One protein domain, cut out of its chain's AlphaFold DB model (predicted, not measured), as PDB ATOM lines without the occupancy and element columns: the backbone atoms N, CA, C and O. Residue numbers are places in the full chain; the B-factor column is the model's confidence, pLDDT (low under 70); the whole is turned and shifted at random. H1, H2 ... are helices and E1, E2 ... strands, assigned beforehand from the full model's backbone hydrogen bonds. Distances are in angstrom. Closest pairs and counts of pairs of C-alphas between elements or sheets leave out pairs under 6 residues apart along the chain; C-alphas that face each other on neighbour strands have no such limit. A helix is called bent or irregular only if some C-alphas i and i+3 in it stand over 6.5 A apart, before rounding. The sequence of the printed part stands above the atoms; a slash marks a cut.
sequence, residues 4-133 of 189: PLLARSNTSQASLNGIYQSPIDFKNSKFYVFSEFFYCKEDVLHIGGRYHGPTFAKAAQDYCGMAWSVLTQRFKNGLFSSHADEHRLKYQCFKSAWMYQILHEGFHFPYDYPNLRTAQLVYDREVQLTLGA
ATOM      1  N   PRO A   4       8.916  -8.363  92.069       87.81
ATOM      2  CA  PRO A   4       8.315  -8.988  90.886       87.81
ATOM      3  C   PRO A   4       8.400  -8.135  89.611       87.81
ATOM      4  O   PRO A   4       8.489  -8.682  88.516       87.81
ATOM      5  N   LEU A   5       8.424  -6.803  89.737       88.06
ATOM      6  CA  LEU A   5       8.508  -5.881  88.597       88.06
ATOM      7  C   LEU A   5       9.901  -5.849  87.954       88.06
ATOM      8  O   LEU A   5      10.055  -5.299  86.870       88.06
ATOM      9  N   LEU A   6      10.914  -6.429  88.604       85.56
ATOM     10  CA  LEU A   6      12.263  -6.545  88.043       85.56
ATOM     11  C   LEU A   6      12.351  -7.640  86.963       85.56
ATOM     12  O   LEU A   6      13.346  -7.684  86.240       85.56
ATOM     13  N   ALA A   7      11.344  -8.530  86.882       85.44
ATOM     14  CA  ALA A   7      11.277  -9.674  85.965       85.44
ATOM     15  C   ALA A   7      12.609 -10.448  85.882       85.44
ATOM     16  O   ALA A   7      13.173 -10.670  84.807       85.44
ATOM     17  N   ARG A   8      13.153 -10.803  87.053       77.94
ATOM     18  CA  ARG A   8      14.465 -11.449  87.173       77.94
ATOM     19  C   ARG A   8      14.447 -12.848  86.541       77.94
ATOM     20  O   ARG A   8      13.480 -13.592  86.685       77.94
ATOM     21  N   SER A   9      15.554 -13.213  85.898       76.00
ATOM     22  CA  SER A   9      15.856 -14.581  85.456       76.00
ATOM     23  C   SER A   9      16.679 -15.326  86.517       76.00
ATOM     24  O   SER A   9      17.474 -14.716  87.224       76.00
ATOM     25  N   ASN A  10      16.558 -16.653  86.593       74.31
ATOM     26  CA  ASN A  10      17.363 -17.493  87.496       74.31
ATOM     27  C   ASN A  10      18.841 -17.633  87.073       74.31
ATOM     28  O   ASN A  10      19.621 -18.312  87.739       74.31
ATOM     29  N   THR A  11      19.245 -17.025  85.958       75.38
ATOM     30  CA  THR A  11      20.626 -17.052  85.468       75.38
ATOM     31  C   THR A  11      21.510 -16.067  86.234       75.38
ATOM     32  O   THR A  11      21.192 -14.883  86.312       75.38
ATOM     33  N   SER A  12      22.668 -16.527  86.715       68.62
ATOM     34  CA  SER A  12      23.594 -15.754  87.566       68.62
ATOM     35  C   SER A  12      24.194 -14.492  86.928       68.62
ATOM     36  O   SER A  12      24.739 -13.655  87.639       68.62
ATOM     37  N   GLN A  13      24.118 -14.356  85.602       78.75
ATOM     38  CA  GLN A  13      24.646 -13.215  84.846       78.75
ATOM     39  C   GLN A  13      23.542 -12.332  84.257       78.75
ATOM     40  O   GLN A  13      23.811 -11.535  83.366       78.75
ATOM     41  N   ALA A  14      22.295 -12.485  84.702       82.19
ATOM     42  CA  ALA A  14      21.200 -11.646  84.236       82.19
ATOM     43  C   ALA A  14      20.809 -10.591  85.272       82.19
ATOM     44  O   ALA A  14      20.763 -10.864  86.467       82.19
ATOM     45  N   SER A  15      20.484  -9.400  84.782       86.62
ATOM     46  CA  SER A  15      19.929  -8.279  85.536       86.62
ATOM     47  C   SER A  15      18.405  -8.208  85.341       86.62
ATOM     48  O   SER A  15      17.706  -9.225  85.347       86.62
ATOM     49  N   LEU A  16      17.879  -6.996  85.159       87.44
ATOM     50  CA  LEU A  16      16.485  -6.689  84.855       87.44
ATOM     51  C   LEU A  16      16.027  -7.396  83.574       87.44
ATOM     52  O   LEU A  16      16.769  -7.453  82.591       87.44
ATOM     53  N   ASN A  17      14.792  -7.904  83.576       87.50
ATOM     54  CA  ASN A  17      14.167  -8.578  82.430       87.50
ATOM     55  C   ASN A  17      15.002  -9.732  81.838       87.50
ATOM     56  O   ASN A  17      14.909 -10.021  80.646       87.50
ATOM     57  N   GLY A  18      15.861 -10.371  82.638       84.44
ATOM     58  CA  GLY A  18      16.716 -11.459  82.162       84.44
ATOM     59  C   GLY A  18      17.852 -11.023  81.226       84.44
ATOM     60  O   GLY A  18      18.472 -11.875  80.592       84.44
ATOM     61  N   ILE A  19      18.139  -9.722  81.125       88.12
ATOM     62  CA  ILE A  19      19.174  -9.189  80.232       88.12
ATOM     63  C   ILE A  19      20.558  -9.478  80.809       88.12
ATOM     64  O   ILE A  19      20.803  -9.249  81.993       88.12
ATOM     65  N   TYR A  20      21.477  -9.942  79.960       90.69
ATOM     66  CA  TYR A  20      22.865 -10.191  80.338       90.69
ATOM     67  C   TYR A  20      23.537  -8.937  80.922       90.69
ATOM     68  O   TYR A  20      23.511  -7.859  80.325       90.69
ATOM     69  N   GLN A  21      24.193  -9.108  82.065       90.38
ATOM     70  CA  GLN A  21      25.018  -8.113  82.731       90.38
ATOM     71  C   GLN A  21      26.430  -8.677  82.883       90.38
ATOM     72  O   GLN A  21      26.638  -9.726  83.493       90.38
ATOM     73  N   SER A  22      27.415  -7.947  82.359       90.94
ATOM     74  CA  SER A  22      28.819  -8.287  82.587       90.94
ATOM     75  C   SER A  22      29.131  -8.265  84.089       90.94
ATOM     76  O   SER A  22      28.690  -7.335  84.774       90.94
ATOM     77  N   PRO A  23      29.931  -9.216  84.603       91.12
ATOM     78  CA  PRO A  23      30.373  -9.197  85.991       91.12
ATOM     79  C   PRO A  23      31.032  -7.861  86.349       91.12
ATOM     80  O   PRO A  23      31.879  -7.361  85.606       91.12
ATOM     81  N   ILE A  24      30.636  -7.287  87.486       91.56
ATOM     82  CA  ILE A  24      31.201  -6.042  88.011       91.56
ATOM     83  C   ILE A  24      32.234  -6.391  89.083       91.56
ATOM     84  O   ILE A  24      31.912  -7.045  90.075       91.56
ATOM     85  N   ASP A  25      33.465  -5.906  88.925       94.31
ATOM     86  CA  ASP A  25      34.459  -5.942  89.998       94.31
ATOM     87  C   ASP A  25      34.210  -4.788  90.977       94.31
ATOM     88  O   ASP A  25      34.753  -3.690  90.834       94.31
ATOM     89  N   PHE A  26      33.380  -5.025  91.992       94.06
ATOM     90  CA  PHE A  26      33.096  -4.029  93.027       94.06
ATOM     91  C   PHE A  26      34.340  -3.634  93.842       94.06
ATOM     92  O   PHE A  26      34.347  -2.575  94.457       94.06
ATOM     93  N   LYS A  27      35.429  -4.412  93.857       93.94
ATOM     94  CA  LYS A  27      36.621  -4.019  94.627       93.94
ATOM     95  C   LYS A  27      37.385  -2.881  93.951       93.94
ATOM     96  O   LYS A  27      37.866  -1.986  94.640       93.94
ATOM     97  N   ASN A  28      37.444  -2.893  92.620       94.62
ATOM     98  CA  ASN A  28      38.261  -1.959  91.836       94.62
ATOM     99  C   ASN A  28      37.450  -0.983  90.974       94.62
ATOM    100  O   ASN A  28      38.016  -0.267  90.148       94.62
ATOM    101  N   SER A  29      36.133  -0.923  91.155       95.56
ATOM    102  CA  SER A  29      35.269   0.001  90.420       95.56
ATOM    103  C   SER A  29      34.805   1.178  91.281       95.56
ATOM    104  O   SER A  29      34.874   1.173  92.512       95.56
ATOM    105  N   LYS A  30      34.357   2.238  90.602       95.81
ATOM    106  CA  LYS A  30      33.688   3.403  91.190       95.81
ATOM    107  C   LYS A  30      32.529   3.786  90.287       95.81
ATOM    108  O   LYS A  30      32.685   3.800  89.070       95.81
ATOM    109  N   PHE A  31      31.389   4.112  90.882       95.81
ATOM    110  CA  PHE A  31      30.173   4.428  90.144       95.81
ATOM    111  C   PHE A  31      29.622   5.788  90.553       95.81
ATOM    112  O   PHE A  31      29.550   6.125  91.737       95.81
ATOM    113  N   TYR A  32      29.197   6.539  89.545       94.62
ATOM    114  CA  TYR A  32      28.374   7.726  89.696       94.62
ATOM    115  C   TYR A  32      26.994   7.422  89.143       94.62
ATOM    116  O   TYR A  32      26.874   6.824  88.074       94.62
ATOM    117  N   VAL A  33      25.964   7.831  89.873       93.69
ATOM    118  CA  VAL A  33      24.581   7.662  89.449       93.69
ATOM    119  C   VAL A  33      23.851   8.987  89.570       93.69
ATOM    120  O   VAL A  33      24.055   9.753  90.513       93.69
ATOM    121  N   PHE A  34      23.026   9.257  88.572       93.38
ATOM    122  CA  PHE A  34      22.455  10.567  88.308       93.38
ATOM    123  C   PHE A  34      20.929  10.532  88.402       93.38
ATOM    124  O   PHE A  34      20.319   9.483  88.645       93.38
ATOM    125  N   SER A  35      20.315  11.693  88.182       93.19
ATOM    126  CA  SER A  35      18.866  11.841  88.040       93.19
ATOM    127  C   SER A  35      18.121  11.329  89.278       93.19
ATOM    128  O   SER A  35      18.408  11.774  90.386       93.19
ATOM    129  N   GLU A  36      17.189  10.382  89.138       94.44
ATOM    130  CA  GLU A  36      16.356   9.907  90.251       94.44
ATOM    131  C   GLU A  36      17.152   9.319  91.418       94.44
ATOM    132  O   GLU A  36      16.698   9.412  92.555       94.44
ATOM    133  N   PHE A  37      18.355   8.793  91.179       94.62
ATOM    134  CA  PHE A  37      19.212   8.331  92.270       94.62
ATOM    135  C   PHE A  37      19.712   9.475  93.152       94.62
ATOM    136  O   PHE A  37      19.877   9.306  94.359       94.62
ATOM    137  N   PHE A  38      19.938  10.642  92.551       95.31
ATOM    138  CA  PHE A  38      20.273  11.861  93.269       95.31
ATOM    139  C   PHE A  38      19.020  12.488  93.887       95.31
ATOM    140  O   PHE A  38      18.982  12.683  95.100       95.31
ATOM    141  N   TYR A  39      17.963  12.703  93.099       94.94
ATOM    142  CA  TYR A  39      16.750  13.380  93.566       94.94
ATOM    143  C   TYR A  39      16.055  12.643  94.719       94.94
ATOM    144  O   TYR A  39      15.595  13.272  95.666       94.94
ATOM    145  N   CYS A  40      16.025  11.302  94.705       95.69
ATOM    146  CA  CYS A  40      15.439  10.533  95.807       95.69
ATOM    147  C   CYS A  40      16.226  10.665  97.119       95.69
ATOM    148  O   CYS A  40      15.657  10.418  98.178       95.69
ATOM    149  N   LYS A  41      17.512  11.030  97.084       95.75
ATOM    150  CA  LYS A  41      18.330  11.241  98.289       95.75
ATOM    151  C   LYS A  41      18.363  12.696  98.728       95.75
ATOM    152  O   LYS A  41      18.428  12.950  99.925       95.75
ATOM    153  N   GLU A  42      18.343  13.620  97.778       95.12
ATOM    154  CA  GLU A  42      18.554  15.036  98.056       95.12
ATOM    155  C   GLU A  42      17.244  15.765  98.350       95.12
ATOM    156  O   GLU A  42      17.093  16.308  99.438       95.12
ATOM    157  N   ASP A  43      16.264  15.712  97.440       94.12
ATOM    158  CA  ASP A  43      15.123  16.640  97.425       94.12
ATOM    159  C   ASP A  43      14.324  16.665  98.736       94.12
ATOM    160  O   ASP A  43      13.859  17.722  99.174       94.12
ATOM    161  N   VAL A  44      14.143  15.492  99.350       94.56
ATOM    162  CA  VAL A  44      13.293  15.326 100.541       94.56
ATOM    163  C   VAL A  44      13.958  14.608 101.708       94.56
ATOM    164  O   VAL A  44      13.488  14.741 102.837       94.56
ATOM    165  N   LEU A  45      15.025  13.841 101.456       95.62
ATOM    166  CA  LEU A  45      15.741  13.112 102.505       95.62
ATOM    167  C   LEU A  45      17.008  13.845 102.969       95.62
ATOM    168  O   LEU A  45      17.498  13.521 104.046       95.62
ATOM    169  N   HIS A  46      17.520  14.818 102.201       94.69
ATOM    170  CA  HIS A  46      18.725  15.604 102.516       94.69
ATOM    171  C   HIS A  46      19.961  14.751 102.866       94.69
ATOM    172  O   HIS A  46      20.756  15.093 103.739       94.69
ATOM    173  N   ILE A  47      20.117  13.607 102.193       94.56
ATOM    174  CA  ILE A  47      21.222  12.652 102.390       94.56
ATOM    175  C   ILE A  47      22.005  12.415 101.093       94.56
ATOM    176  O   ILE A  47      22.355  11.276 100.770       94.56
ATOM    177  N   GLY A  48      22.258  13.463 100.304       89.44
ATOM    178  CA  GLY A  48      23.023  13.397  99.057       89.44
ATOM    179  C   GLY A  48      24.464  12.892  99.190       89.44
ATOM    180  O   GLY A  48      24.919  12.400 100.223       89.44
ATOM    181  N   GLY A  49      25.208  12.949  98.085       90.44
ATOM    182  CA  GLY A  49      26.608  12.521  98.048       90.44
ATOM    183  C   GLY A  49      26.791  10.999  98.018       90.44
ATOM    184  O   GLY A  49      26.265  10.310  97.141       90.44
ATOM    185  N   ARG A  50      27.602  10.446  98.929       93.44
ATOM    186  CA  ARG A  50      27.937   9.010  98.926       93.44
ATOM    187  C   ARG A  50      26.702   8.162  99.246       93.44
ATOM    188  O   ARG A  50      25.893   8.508 100.106       93.44
ATOM    189  N   TYR A  51      26.528   7.059  98.529       95.56
ATOM    190  CA  TYR A  51      25.447   6.120  98.799       95.56
ATOM    191  C   TYR A  51      25.807   5.202  99.970       95.56
ATOM    192  O   TYR A  51      26.925   4.695 100.047       95.56
ATOM    193  N   HIS A  52      24.846   4.974 100.864       95.38
ATOM    194  CA  HIS A  52      24.927   3.952 101.899       95.38
ATOM    195  C   HIS A  52      23.539   3.329 102.089       95.38
ATOM    196  O   HIS A  52      22.596   4.025 102.473       95.38
ATOM    197  N   GLY A  53      23.412   2.034 101.783       95.19
ATOM    198  CA  GLY A  53      22.127   1.335 101.696       95.19
ATOM    199  C   GLY A  53      21.311   1.360 102.989       95.19
ATOM    200  O   GLY A  53      20.155   1.779 102.936       95.19
ATOM    201  N   PRO A  54      21.877   0.987 104.154       95.69
ATOM    202  CA  PRO A  54      21.163   1.018 105.432       95.69
ATOM    203  C   PRO A  54      20.630   2.406 105.808       95.69
ATOM    204  O   PRO A  54      19.454   2.542 106.141       95.69
ATOM    205  N   THR A  55      21.453   3.455 105.696       96.38
ATOM    206  CA  THR A  55      21.017   4.833 105.984       96.38
ATOM    207  C   THR A  55      19.942   5.299 105.015       96.38
ATOM    208  O   THR A  55      18.958   5.896 105.445       96.38
ATOM    209  N   PHE A  56      20.091   4.999 103.723       96.81
ATOM    210  CA  PHE A  56      19.078   5.343 102.733       96.81
ATOM    211  C   PHE A  56      17.746   4.635 103.011       96.81
ATOM    212  O   PHE A  56      16.705   5.284 103.036       96.81
ATOM    213  N   ALA A  57      17.777   3.323 103.263       96.44
ATOM    214  CA  ALA A  57      16.584   2.537 103.557       96.44
ATOM    215  C   ALA A  57      15.871   3.046 104.814       96.44
ATOM    216  O   ALA A  57      14.651   3.196 104.805       96.44
ATOM    217  N   LYS A  58      16.632   3.380 105.864       97.31
ATOM    218  CA  LYS A  58      16.085   3.939 107.100       97.31
ATOM    219  C   LYS A  58      15.437   5.307 106.871       97.31
ATOM    220  O   LYS A  58      14.280   5.485 107.235       97.31
ATOM    221  N   ALA A  59      16.129   6.232 106.207       97.50
ATOM    222  CA  ALA A  59      15.590   7.559 105.906       97.50
ATOM    223  C   ALA A  59      14.334   7.490 105.019       97.50
ATOM    224  O   ALA A  59      13.354   8.191 105.271       97.50
ATOM    225  N   ALA A  60      14.330   6.612 104.012       97.25
ATOM    226  CA  ALA A  60      13.167   6.388 103.162       97.25
ATOM    227  C   ALA A  60      11.993   5.786 103.949       97.25
ATOM    228  O   ALA A  60      10.855   6.215 103.773       97.25
ATOM    229  N   GLN A  61      12.250   4.829 104.845       97.25
ATOM    230  CA  GLN A  61      11.216   4.240 105.695       97.25
ATOM    231  C   GLN A  61      10.618   5.269 106.662       97.25
ATOM    232  O   GLN A  61       9.398   5.338 106.792       97.25
ATOM    233  N   ASP A  62      11.458   6.094 107.288       97.31
ATOM    234  CA  ASP A  62      11.015   7.160 108.189       97.31
ATOM    235  C   ASP A  62      10.195   8.214 107.434       97.31
ATOM    236  O   ASP A  62       9.167   8.674 107.932       97.31
ATOM    237  N   TYR A  63      10.587   8.541 106.198       96.94
ATOM    238  CA  TYR A  63       9.805   9.411 105.323       96.94
ATOM    239  C   TYR A  63       8.430   8.818 104.997       96.94
ATOM    240  O   TYR A  63       7.409   9.483 105.151       96.94
ATOM    241  N   CYS A  64       8.397   7.551 104.586       96.94
ATOM    242  CA  CYS A  64       7.174   6.870 104.167       96.94
ATOM    243  C   CYS A  64       6.245   6.482 105.317       96.94
ATOM    244  O   CYS A  64       5.067   6.225 105.080       96.94
ATOM    245  N   GLY A  65       6.754   6.446 106.548       96.88
ATOM    246  CA  GLY A  65       5.956   6.259 107.757       96.88
ATOM    247  C   GLY A  65       5.227   7.524 108.222       96.88
ATOM    248  O   GLY A  65       4.384   7.439 109.114       96.88
ATOM    249  N   MET A  66       5.525   8.697 107.650       96.75
ATOM    250  CA  MET A  66       4.835   9.937 108.003       96.75
ATOM    251  C   MET A  66       3.437  10.011 107.384       96.75
ATOM    252  O   MET A  66       3.224   9.676 106.219       96.75
ATOM    253  N   ALA A  67       2.481  10.542 108.150       97.56
ATOM    254  CA  ALA A  67       1.162  10.863 107.624       97.56
ATOM    255  C   ALA A  67       1.259  11.928 106.517       97.56
ATOM    256  O   ALA A  67       2.019  12.892 106.631       97.56
ATOM    257  N   TRP A  68       0.434  11.793 105.475       96.88
ATOM    258  CA  TRP A  68       0.410  12.731 104.346       96.88
ATOM    259  C   TRP A  68       0.210  14.187 104.791       96.88
ATOM    260  O   TRP A  68       0.903  15.077 104.310       96.88
ATOM    261  N   SER A  69      -0.655  14.427 105.782       97.38
ATOM    262  CA  SER A  69      -0.878  15.758 106.362       97.38
ATOM    263  C   SER A  69       0.403  16.393 106.917       97.38
ATOM    264  O   SER A  69       0.645  17.579 106.697       97.38
ATOM    265  N   VAL A  70       1.255  15.601 107.578       96.88
ATOM    266  CA  VAL A  70       2.553  16.047 108.105       96.88
ATOM    267  C   VAL A  70       3.501  16.388 106.958       96.88
ATOM    268  O   VAL A  70       4.156  17.428 107.001       96.88
ATOM    269  N   LEU A  71       3.552  15.557 105.913       96.44
ATOM    270  CA  LEU A  71       4.378  15.816 104.731       96.44
ATOM    271  C   LEU A  71       3.963  17.115 104.029       96.44
ATOM    272  O   LEU A  71       4.813  17.965 103.761       96.44
ATOM    273  N   THR A  72       2.663  17.318 103.804       95.94
ATOM    274  CA  THR A  72       2.141  18.545 103.191       95.94
ATOM    275  C   THR A  72       2.424  19.775 104.054       95.94
ATOM    276  O   THR A  72       2.766  20.829 103.522       95.94
ATOM    277  N   GLN A  73       2.321  19.666 105.381       96.94
ATOM    278  CA  GLN A  73       2.659  20.766 106.286       96.94
ATOM    279  C   GLN A  73       4.152  21.110 106.219       96.94
ATOM    280  O   GLN A  73       4.505  22.279 106.090       96.94
ATOM    281  N   ARG A  74       5.039  20.107 106.247       95.62
ATOM    282  CA  ARG A  74       6.491  20.320 106.114       95.62
ATOM    283  C   ARG A  74       6.859  20.966 104.780       95.62
ATOM    284  O   ARG A  74       7.715  21.844 104.751       95.62
ATOM    285  N   PHE A  75       6.179  20.575 103.706       95.81
ATOM    286  CA  PHE A  75       6.344  21.184 102.391       95.81
ATOM    287  C   PHE A  75       5.918  22.650 102.365       95.81
ATOM    288  O   PHE A  75       6.699  23.497 101.946       95.81
ATOM    289  N   LYS A  76       4.733  22.974 102.898       95.38
ATOM    290  CA  LYS A  76       4.260  24.366 103.023       95.38
ATOM    291  C   LYS A  76       5.194  25.235 103.868       95.38
ATOM    292  O   LYS A  76       5.325  26.422 103.603       95.38
ATOM    293  N   ASN A  77       5.853  24.632 104.852       96.19
ATOM    294  CA  ASN A  77       6.822  25.300 105.715       96.19
ATOM    295  C   ASN A  77       8.232  25.398 105.094       96.19
ATOM    296  O   ASN A  77       9.133  25.912 105.750       96.19
ATOM    297  N   GLY A  78       8.451  24.891 103.875       94.12
ATOM    298  CA  GLY A  78       9.741  24.979 103.186       94.12
ATOM    299  C   GLY A  78      10.845  24.078 103.753       94.12
ATOM    300  O   GLY A  78      12.017  24.409 103.619       94.12
ATOM    301  N   LEU A  79      10.509  22.949 104.396       94.00
ATOM    302  CA  LEU A  79      11.512  22.019 104.958       94.00
ATOM    303  C   LEU A  79      12.185  21.112 103.907       94.00
ATOM    304  O   LEU A  79      13.127  20.384 104.227       94.00
ATOM    305  N   PHE A  80      11.690  21.103 102.672       93.88
ATOM    306  CA  PHE A  80      12.254  20.327 101.566       93.88
ATOM    307  C   PHE A  80      13.046  21.225 100.614       93.88
ATOM    308  O   PHE A  80      12.965  22.451 100.695       93.88
ATOM    309  N   SER A  81      13.830  20.616  99.723       91.81
ATOM    310  CA  SER A  81      14.579  21.351  98.700       91.81
ATOM    311  C   SER A  81      13.644  22.202  97.839       91.81
ATOM    312  O   SER A  81      12.514  21.802  97.562       91.81
ATOM    313  N   SER A  82      14.131  23.344  97.350       91.56
ATOM    314  CA  SER A  82      13.379  24.218  96.437       91.56
ATOM    315  C   SER A  82      13.004  23.539  95.116       91.56
ATOM    316  O   SER A  82      12.088  23.991  94.436       91.56
ATOM    317  N   HIS A  83      13.700  22.460  94.753       90.25
ATOM    318  CA  HIS A  83      13.402  21.646  93.574       90.25
ATOM    319  C   HIS A  83      12.296  20.609  93.813       90.25
ATOM    320  O   HIS A  83      11.793  20.029  92.852       90.25
ATOM    321  N   ALA A  84      11.930  20.341  95.070       93.44
ATOM    322  CA  ALA A  84      10.878  19.389  95.385       93.44
ATOM    323  C   ALA A  84       9.512  20.013  95.080       93.44
ATOM    324  O   ALA A  84       9.195  21.097  95.560       93.44
ATOM    325  N   ASP A  85       8.683  19.307  94.320       94.38
ATOM    326  CA  ASP A  85       7.291  19.658  94.059       94.38
ATOM    327  C   ASP A  85       6.331  18.676  94.755       94.38
ATOM    328  O   ASP A  85       6.730  17.678  95.364       94.38
ATOM    329  N   GLU A  86       5.024  18.936  94.675       93.44
ATOM    330  CA  GLU A  86       4.017  18.034  95.253       93.44
ATOM    331  C   GLU A  86       4.098  16.622  94.645       93.44
ATOM    332  O   GLU A  86       3.878  15.616  95.327       93.44
ATOM    333  N   HIS A  87       4.488  16.529  93.371       95.38
ATOM    334  CA  HIS A  87       4.713  15.260  92.694       95.38
ATOM    335  C   HIS A  87       5.885  14.481  93.320       95.38
ATOM    336  O   HIS A  87       5.751  13.279  93.577       95.38
ATOM    337  N   ARG A  88       7.009  15.140  93.631       95.88
ATOM    338  CA  ARG A  88       8.140  14.553  94.365       95.88
ATOM    339  C   ARG A  88       7.671  14.005  95.701       95.88
ATOM    340  O   ARG A  88       7.957  12.845  95.981       95.88
ATOM    341  N   LEU A  89       6.898  14.771  96.471       95.69
ATOM    342  CA  LEU A  89       6.349  14.307  97.749       95.69
ATOM    343  C   LEU A  89       5.506  13.039  97.596       95.69
ATOM    344  O   LEU A  89       5.698  12.057  98.314       95.69
ATOM    345  N   LYS A  90       4.577  13.056  96.639       96.19
ATOM    346  CA  LYS A  90       3.623  11.968  96.416       96.19
ATOM    347  C   LYS A  90       4.307  10.662  96.009       96.19
ATOM    348  O   LYS A  90       3.929   9.594  96.486       96.19
ATOM    349  N   TYR A  91       5.301  10.733  95.125       96.81
ATOM    350  CA  TYR A  91       5.926   9.544  94.538       96.81
ATOM    351  C   TYR A  91       7.262   9.158  95.168       96.81
ATOM    352  O   TYR A  91       7.817   8.120  94.797       96.81
ATOM    353  N   GLN A  92       7.768   9.930  96.132       97.06
ATOM    354  CA  GLN A  92       9.050   9.669  96.783       97.06
ATOM    355  C   GLN A  92       9.165   8.234  97.295       97.06
ATOM    356  O   GLN A  92      10.188   7.585  97.084       97.06
ATOM    357  N   CYS A  93       8.124   7.728  97.956       96.81
ATOM    358  CA  CYS A  93       8.143   6.394  98.550       96.81
ATOM    359  C   CYS A  93       8.297   5.294  97.509       96.81
ATOM    360  O   CYS A  93       9.149   4.414  97.645       96.81
ATOM    361  N   PHE A  94       7.515   5.385  96.435       96.56
ATOM    362  CA  PHE A  94       7.611   4.450  95.327       96.56
ATOM    363  C   PHE A  94       8.985   4.537  94.659       96.56
ATOM    364  O   PHE A  94       9.656   3.519  94.515       96.56
ATOM    365  N   LYS A  95       9.437   5.748  94.309       96.81
ATOM    366  CA  LYS A  95      10.721   5.957  93.631       96.81
ATOM    367  C   LYS A  95      11.908   5.500  94.481       96.81
ATOM    368  O   LYS A  95      12.801   4.850  93.953       96.81
ATOM    369  N   SER A  96      11.887   5.747  95.792       96.62
ATOM    370  CA  SER A  96      12.942   5.308  96.718       96.62
ATOM    371  C   SER A  96      13.009   3.788  96.830       96.62
ATOM    372  O   SER A  96      14.088   3.205  96.725       96.62
ATOM    373  N   ALA A  97      11.856   3.136  97.004       96.31
ATOM    374  CA  ALA A  97      11.781   1.680  97.055       96.31
ATOM    375  C   ALA A  97      12.203   1.053  95.718       96.31
ATOM    376  O   ALA A  97      12.932   0.063  95.703       96.31
ATOM    377  N   TRP A  98      11.789   1.648  94.598       95.69
ATOM    378  CA  TRP A  98      12.154   1.196  93.260       95.69
ATOM    379  C   TRP A  98      13.649   1.345  92.990       95.69
ATOM    380  O   TRP A  98      14.288   0.399  92.542       95.69
ATOM    381  N   MET A  99      14.229   2.494  93.338       95.06
ATOM    382  CA  MET A  99      15.662   2.756  93.238       95.06
ATOM    383  C   MET A  99      16.476   1.739  94.047       95.06
ATOM    384  O   MET A  99      17.442   1.182  93.531       95.06
ATOM    385  N   TYR A 100      16.072   1.462  95.292       95.25
ATOM    386  CA  TYR A 100      16.728   0.472  96.153       95.25
ATOM    387  C   TYR A 100      16.708  -0.932  95.535       95.25
ATOM    388  O   TYR A 100      17.721  -1.632  95.516       95.25
ATOM    389  N   GLN A 101      15.555  -1.321  94.992       93.94
ATOM    390  CA  GLN A 101      15.329  -2.617  94.360       93.94
ATOM    391  C   GLN A 101      16.112  -2.754  93.049       93.94
ATOM    392  O   GLN A 101      16.853  -3.713  92.874       93.94
ATOM    393  N   ILE A 102      16.053  -1.765  92.157       93.69
ATOM    394  CA  ILE A 102      16.872  -1.758  90.939       93.69
ATOM    395  C   ILE A 102      18.360  -1.870  91.276       93.69
ATOM    396  O   ILE A 102      19.073  -2.639  90.640       93.69
ATOM    397  N   LEU A 103      18.840  -1.120  92.269       94.38
ATOM    398  CA  LEU A 103      20.263  -1.061  92.578       94.38
ATOM    399  C   LEU A 103      20.791  -2.393  93.131       94.38
ATOM    400  O   LEU A 103      21.748  -2.952  92.595       94.38
ATOM    401  N   HIS A 104      20.163  -2.903  94.189       93.50
ATOM    402  CA  HIS A 104      20.656  -4.081  94.908       93.50
ATOM    403  C   HIS A 104      20.170  -5.393  94.305       93.50
ATOM    404  O   HIS A 104      20.921  -6.355  94.204       93.50
ATOM    405  N   GLU A 105      18.911  -5.427  93.888       90.88
ATOM    406  CA  GLU A 105      18.238  -6.628  93.411       90.88
ATOM    407  C   GLU A 105      18.221  -6.738  91.873       90.88
ATOM    408  O   GLU A 105      18.018  -7.834  91.349       90.88
ATOM    409  N   GLY A 106      18.412  -5.631  91.148       90.75
ATOM    410  CA  GLY A 106      18.536  -5.606  89.687       90.75
ATOM    411  C   GLY A 106      19.991  -5.635  89.225       90.75
ATOM    412  O   GLY A 106      20.401  -6.540  88.502       90.75
ATOM    413  N   PHE A 107      20.791  -4.655  89.648       92.31
ATOM    414  CA  PHE A 107      22.195  -4.513  89.243       92.31
ATOM    415  C   PHE A 107      23.195  -5.205  90.172       92.31
ATOM    416  O   PHE A 107      24.397  -5.154  89.904       92.31
ATOM    417  N   HIS A 108      22.715  -5.867  91.228       92.12
ATOM    418  CA  HIS A 108      23.528  -6.656  92.157       92.12
ATOM    419  C   HIS A 108      24.586  -5.843  92.918       92.12
ATOM    420  O   HIS A 108      25.638  -6.368  93.282       92.12
ATOM    421  N   PHE A 109      24.327  -4.558  93.176       94.62
ATOM    422  CA  PHE A 109      25.220  -3.754  94.011       94.62
ATOM    423  C   PHE A 109      25.157  -4.222  95.474       94.62
ATOM    424  O   PHE A 109      24.055  -4.366  96.009       94.62
ATOM    425  N   PRO A 110      26.295  -4.383  96.173       95.00
ATOM    426  CA  PRO A 110      26.300  -4.626  97.614       95.00
ATOM    427  C   PRO A 110      25.627  -3.487  98.394       95.00
ATOM    428  O   PRO A 110      25.733  -2.314  98.024       95.00
ATOM    429  N   TYR A 111      24.950  -3.814  99.497       93.88
ATOM    430  CA  TYR A 111      24.216  -2.839 100.321       93.88
ATOM    431  C   TYR A 111      25.109  -1.758 100.942       93.88
ATOM    432  O   TYR A 111      24.698  -0.610 101.119       93.88
ATOM    433  N   ASP A 112      26.346  -2.113 101.259       91.50
ATOM    434  CA  ASP A 112      27.355  -1.281 101.903       91.50
ATOM    435  C   ASP A 112      28.432  -0.785 100.924       91.50
ATOM    436  O   ASP A 112      29.497  -0.330 101.342       91.50
ATOM    437  N   TYR A 113      28.151  -0.831  99.619       95.50
ATOM    438  CA  TYR A 113      29.142  -0.540  98.594       95.50
ATOM    439  C   TYR A 113      29.719   0.892  98.704       95.50
ATOM    440  O   TYR A 113      29.010   1.878  98.477       95.50
ATOM    441  N   PRO A 114      31.021   1.044  99.027       93.69
ATOM    442  CA  PRO A 114      31.589   2.329  99.421       93.69
ATOM    443  C   PRO A 114      31.805   3.300  98.256       93.69
ATOM    444  O   PRO A 114      31.835   4.514  98.455       93.69
ATOM    445  N   ASN A 115      31.964   2.783  97.042       95.69
ATOM    446  CA  ASN A 115      32.420   3.549  95.885       95.69
ATOM    447  C   ASN A 115      31.275   3.990  94.962       95.69
ATOM    448  O   ASN A 115      31.481   4.195  93.766       95.69
ATOM    449  N   LEU A 116      30.073   4.151  95.516       96.19
ATOM    450  CA  LEU A 116      28.895   4.646  94.813       96.19
ATOM    451  C   LEU A 116      28.547   6.063  95.265       96.19
ATOM    452  O   LEU A 116      28.381   6.333  96.459       96.19
ATOM    453  N   ARG A 117      28.426   6.980  94.306       95.19
ATOM    454  CA  ARG A 117      28.062   8.379  94.548       95.19
ATOM    455  C   ARG A 117      26.841   8.765  93.734       95.19
ATOM    456  O   ARG A 117      26.748   8.438  92.556       95.19
ATOM    457  N   THR A 118      25.933   9.496  94.364       94.56
ATOM    458  CA  THR A 118      24.796  10.124  93.695       94.56
ATOM    459  C   THR A 118      25.110  11.592  93.467       94.56
ATOM    460  O   THR A 118      25.483  12.278  94.421       94.56
ATOM    461  N   ALA A 119      24.976  12.073  92.235       92.94
ATOM    462  CA  ALA A 119      25.301  13.451  91.884       92.94
ATOM    463  C   ALA A 119      24.380  13.979  90.779       92.94
ATOM    464  O   ALA A 119      23.936  13.215  89.927       92.94
ATOM    465  N   GLN A 120      24.133  15.287  90.773       90.81
ATOM    466  CA  GLN A 120      23.537  15.988  89.630       90.81
ATOM    467  C   GLN A 120      24.618  16.548  88.697       90.81
ATOM    468  O   GLN A 120      24.485  16.485  87.479       90.81
ATOM    469  N   LEU A 121      25.702  17.059  89.282       89.75
ATOM    470  CA  LEU A 121      26.826  17.672  88.584       89.75
ATOM    471  C   LEU A 121      28.122  16.958  88.970       89.75
ATOM    472  O   LEU A 121      28.266  16.459  90.088       89.75
ATOM    473  N   VAL A 122      29.083  16.939  88.055       87.88
ATOM    474  CA  VAL A 122      30.441  16.450  88.303       87.88
ATOM    475  C   VAL A 122      31.387  17.623  88.077       87.88
ATOM    476  O   VAL A 122      31.468  18.135  86.965       87.88
ATOM    477  N   TYR A 123      32.064  18.071  89.140       87.44
ATOM    478  CA  TYR A 123      32.889  19.292  89.137       87.44
ATOM    479  C   TYR A 123      32.119  20.534  88.649       87.44
ATOM    480  O   TYR A 123      32.592  21.255  87.774       87.44
ATOM    481  N   ASP A 124      30.897  20.731  89.160       86.88
ATOM    482  CA  ASP A 124      30.000  21.842  88.797       86.88
ATOM    483  C   ASP A 124      29.654  21.917  87.300       86.88
ATOM    484  O   ASP A 124      29.255  22.956  86.770       86.88
ATOM    485  N   ARG A 125      29.785  20.785  86.600       86.56
ATOM    486  CA  ARG A 125      29.383  20.616  85.205       86.56
ATOM    487  C   ARG A 125      28.345  19.517  85.079       86.56
ATOM    488  O   ARG A 125      28.422  18.474  85.731       86.56
ATOM    489  N   GLU A 126      27.375  19.755  84.210       85.25
ATOM    490  CA  GLU A 126      26.427  18.728  83.803       85.25
ATOM    491  C   GLU A 126      27.154  17.659  82.979       85.25
ATOM    492  O   GLU A 126      27.973  17.962  82.108       85.25
ATOM    493  N   VAL A 127      26.851  16.392  83.253       85.44
ATOM    494  CA  VAL A 127      27.396  15.277  82.480       85.44
ATOM    495  C   VAL A 127      26.588  15.136  81.196       85.44
ATOM    496  O   VAL A 127      25.478  14.612  81.201       85.44
ATOM    497  N   GLN A 128      27.156  15.597  80.083       86.38
ATOM    498  CA  GLN A 128      26.508  15.553  78.774       86.38
ATOM    499  C   GLN A 128      27.075  14.431  77.901       86.38
ATOM    500  O   GLN A 128      28.280  14.362  77.651       86.38
ATOM    501  N   LEU A 129      26.197  13.584  77.355       88.19
ATOM    502  CA  LEU A 129      26.582  12.513  76.423       88.19
ATOM    503  C   LEU A 129      27.221  13.060  75.136       88.19
ATOM    504  O   LEU A 129      28.119  12.434  74.572       88.19
ATOM    505  N   THR A 130      26.814  14.255  74.705       91.12
ATOM    506  CA  THR A 130      27.364  14.944  73.530       91.12
ATOM    507  C   THR A 130      28.867  15.186  73.656       91.12
ATOM    508  O   THR A 130      29.593  15.004  72.681       91.12
ATOM    509  N   LEU A 131      29.360  15.525  74.853       88.62
ATOM    510  CA  LEU A 131      30.794  15.702  75.090       88.62
ATOM    511  C   LEU A 131      31.557  14.397  74.832       88.62
ATOM    512  O   LEU A 131      32.583  14.405  74.156       88.62
ATOM    513  N   GLY A 132      31.021  13.269  75.303       89.94
ATOM    514  CA  GLY A 132      31.586  11.946  75.036       89.94
ATOM    515  C   GLY A 132      31.597  11.604  73.544       89.94
ATOM    516  O   GLY A 132      32.600  11.106  73.035       89.94
ATOM    517  N   ALA A 133      30.523  11.930  72.821       92.06
ATOM    518  CA  ALA A 133      30.443  11.713  71.377       92.06
ATOM    519  C   ALA A 133      31.486  12.537  70.606       92.06
ATOM    520  O   ALA A 133      32.136  12.013  69.699       92.06
TER     521      ALA A 133
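This is residues 4 to 133 of the 189 residues of a protein of Heterocephalus glaber (UniProt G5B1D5). A long helix, H4, runs through the body, with H1 and H2 packing on it along its residues 92 to 100, H3 set off near its first end, and a tiny two-strand sheet of E1 and E2 beside H1. The long unnamed stretch of residues 4 to 30 loops past the last end of H4, and residues 128 to 133, with H5, stick out as a tail. The 130 printed residues hold five named helices and two named strands in the order E1, H1, H2, H3, H4, E2, H5; the sheet, E1 beside E2, is parallel. The class is mostly helix, though under half of the printed residues are in named elements. The whole is only just compact, close to loose, with a radius of gyration of the C-alphas of 16.3 A and spans of 46 by 37 by 25 A.

After residues 4 to 30, E1 is residues 31 to 33, beginning at C-alpha 31, (30.173, 4.428, 90.144). H1 is residues 36 to 42, 9.6 A long; H2 is residues 53 to 64, 16.1 A; H3 is residues 68 to 76, 12.3 A. H4 is residues 86 to 106, 28.3 A from C-alpha 86 at (4.017, 18.034, 95.253). It has a kink of 52 degrees near residue 93 and is irregular, with C-alphas 90 and 93 at 7.5 A. E2 is residues 116 to 118, and H5 is residues 129 to 133, ending at C-alpha 133, (30.443, 11.713, 71.377).

E1 and E2 are parallel neighbours at 23 degrees, with N 33 and O 117 within hydrogen-bond range at 2.9 A. They form a strand-helix-strand unit, two parallel neighbour strands with H1, H2, H3 and H4 between them in the chain. The closest C-alphas of H1 and E2, Phe 38 and Thr 118, are 4.9 A apart. H1 touches H4, with residues 92 to 99 of H4 alone, at a steep tilt of 62 degrees, opposite ways; the closest C-alphas are Cys 40 and Ser 96, 5.9 A. H2 touches H4, with residues 93 to 100 of H4 alone, at a shallow tilt of 30 degrees, opposite ways; the closest C-alphas are Cys 64 and Cys 93, 5.7 A. H3 and H4 are close but not clearly touching, with C-alphas Leu 71 and Leu 89 closest at 7.4 A. H5 touches no helix. Every O i to N i+4 pair is within hydrogen-bond range in H2, H3 and H5; H1 has 2 of 3 and H4 15 of 17.

The two C-alphas farthest apart, those of Thr 11 and Asn 77, are 48.9 A apart. The printed part has no cut and no long link. Mean pLDDT of the printed part is 92.5, and residue 12 alone is under 70.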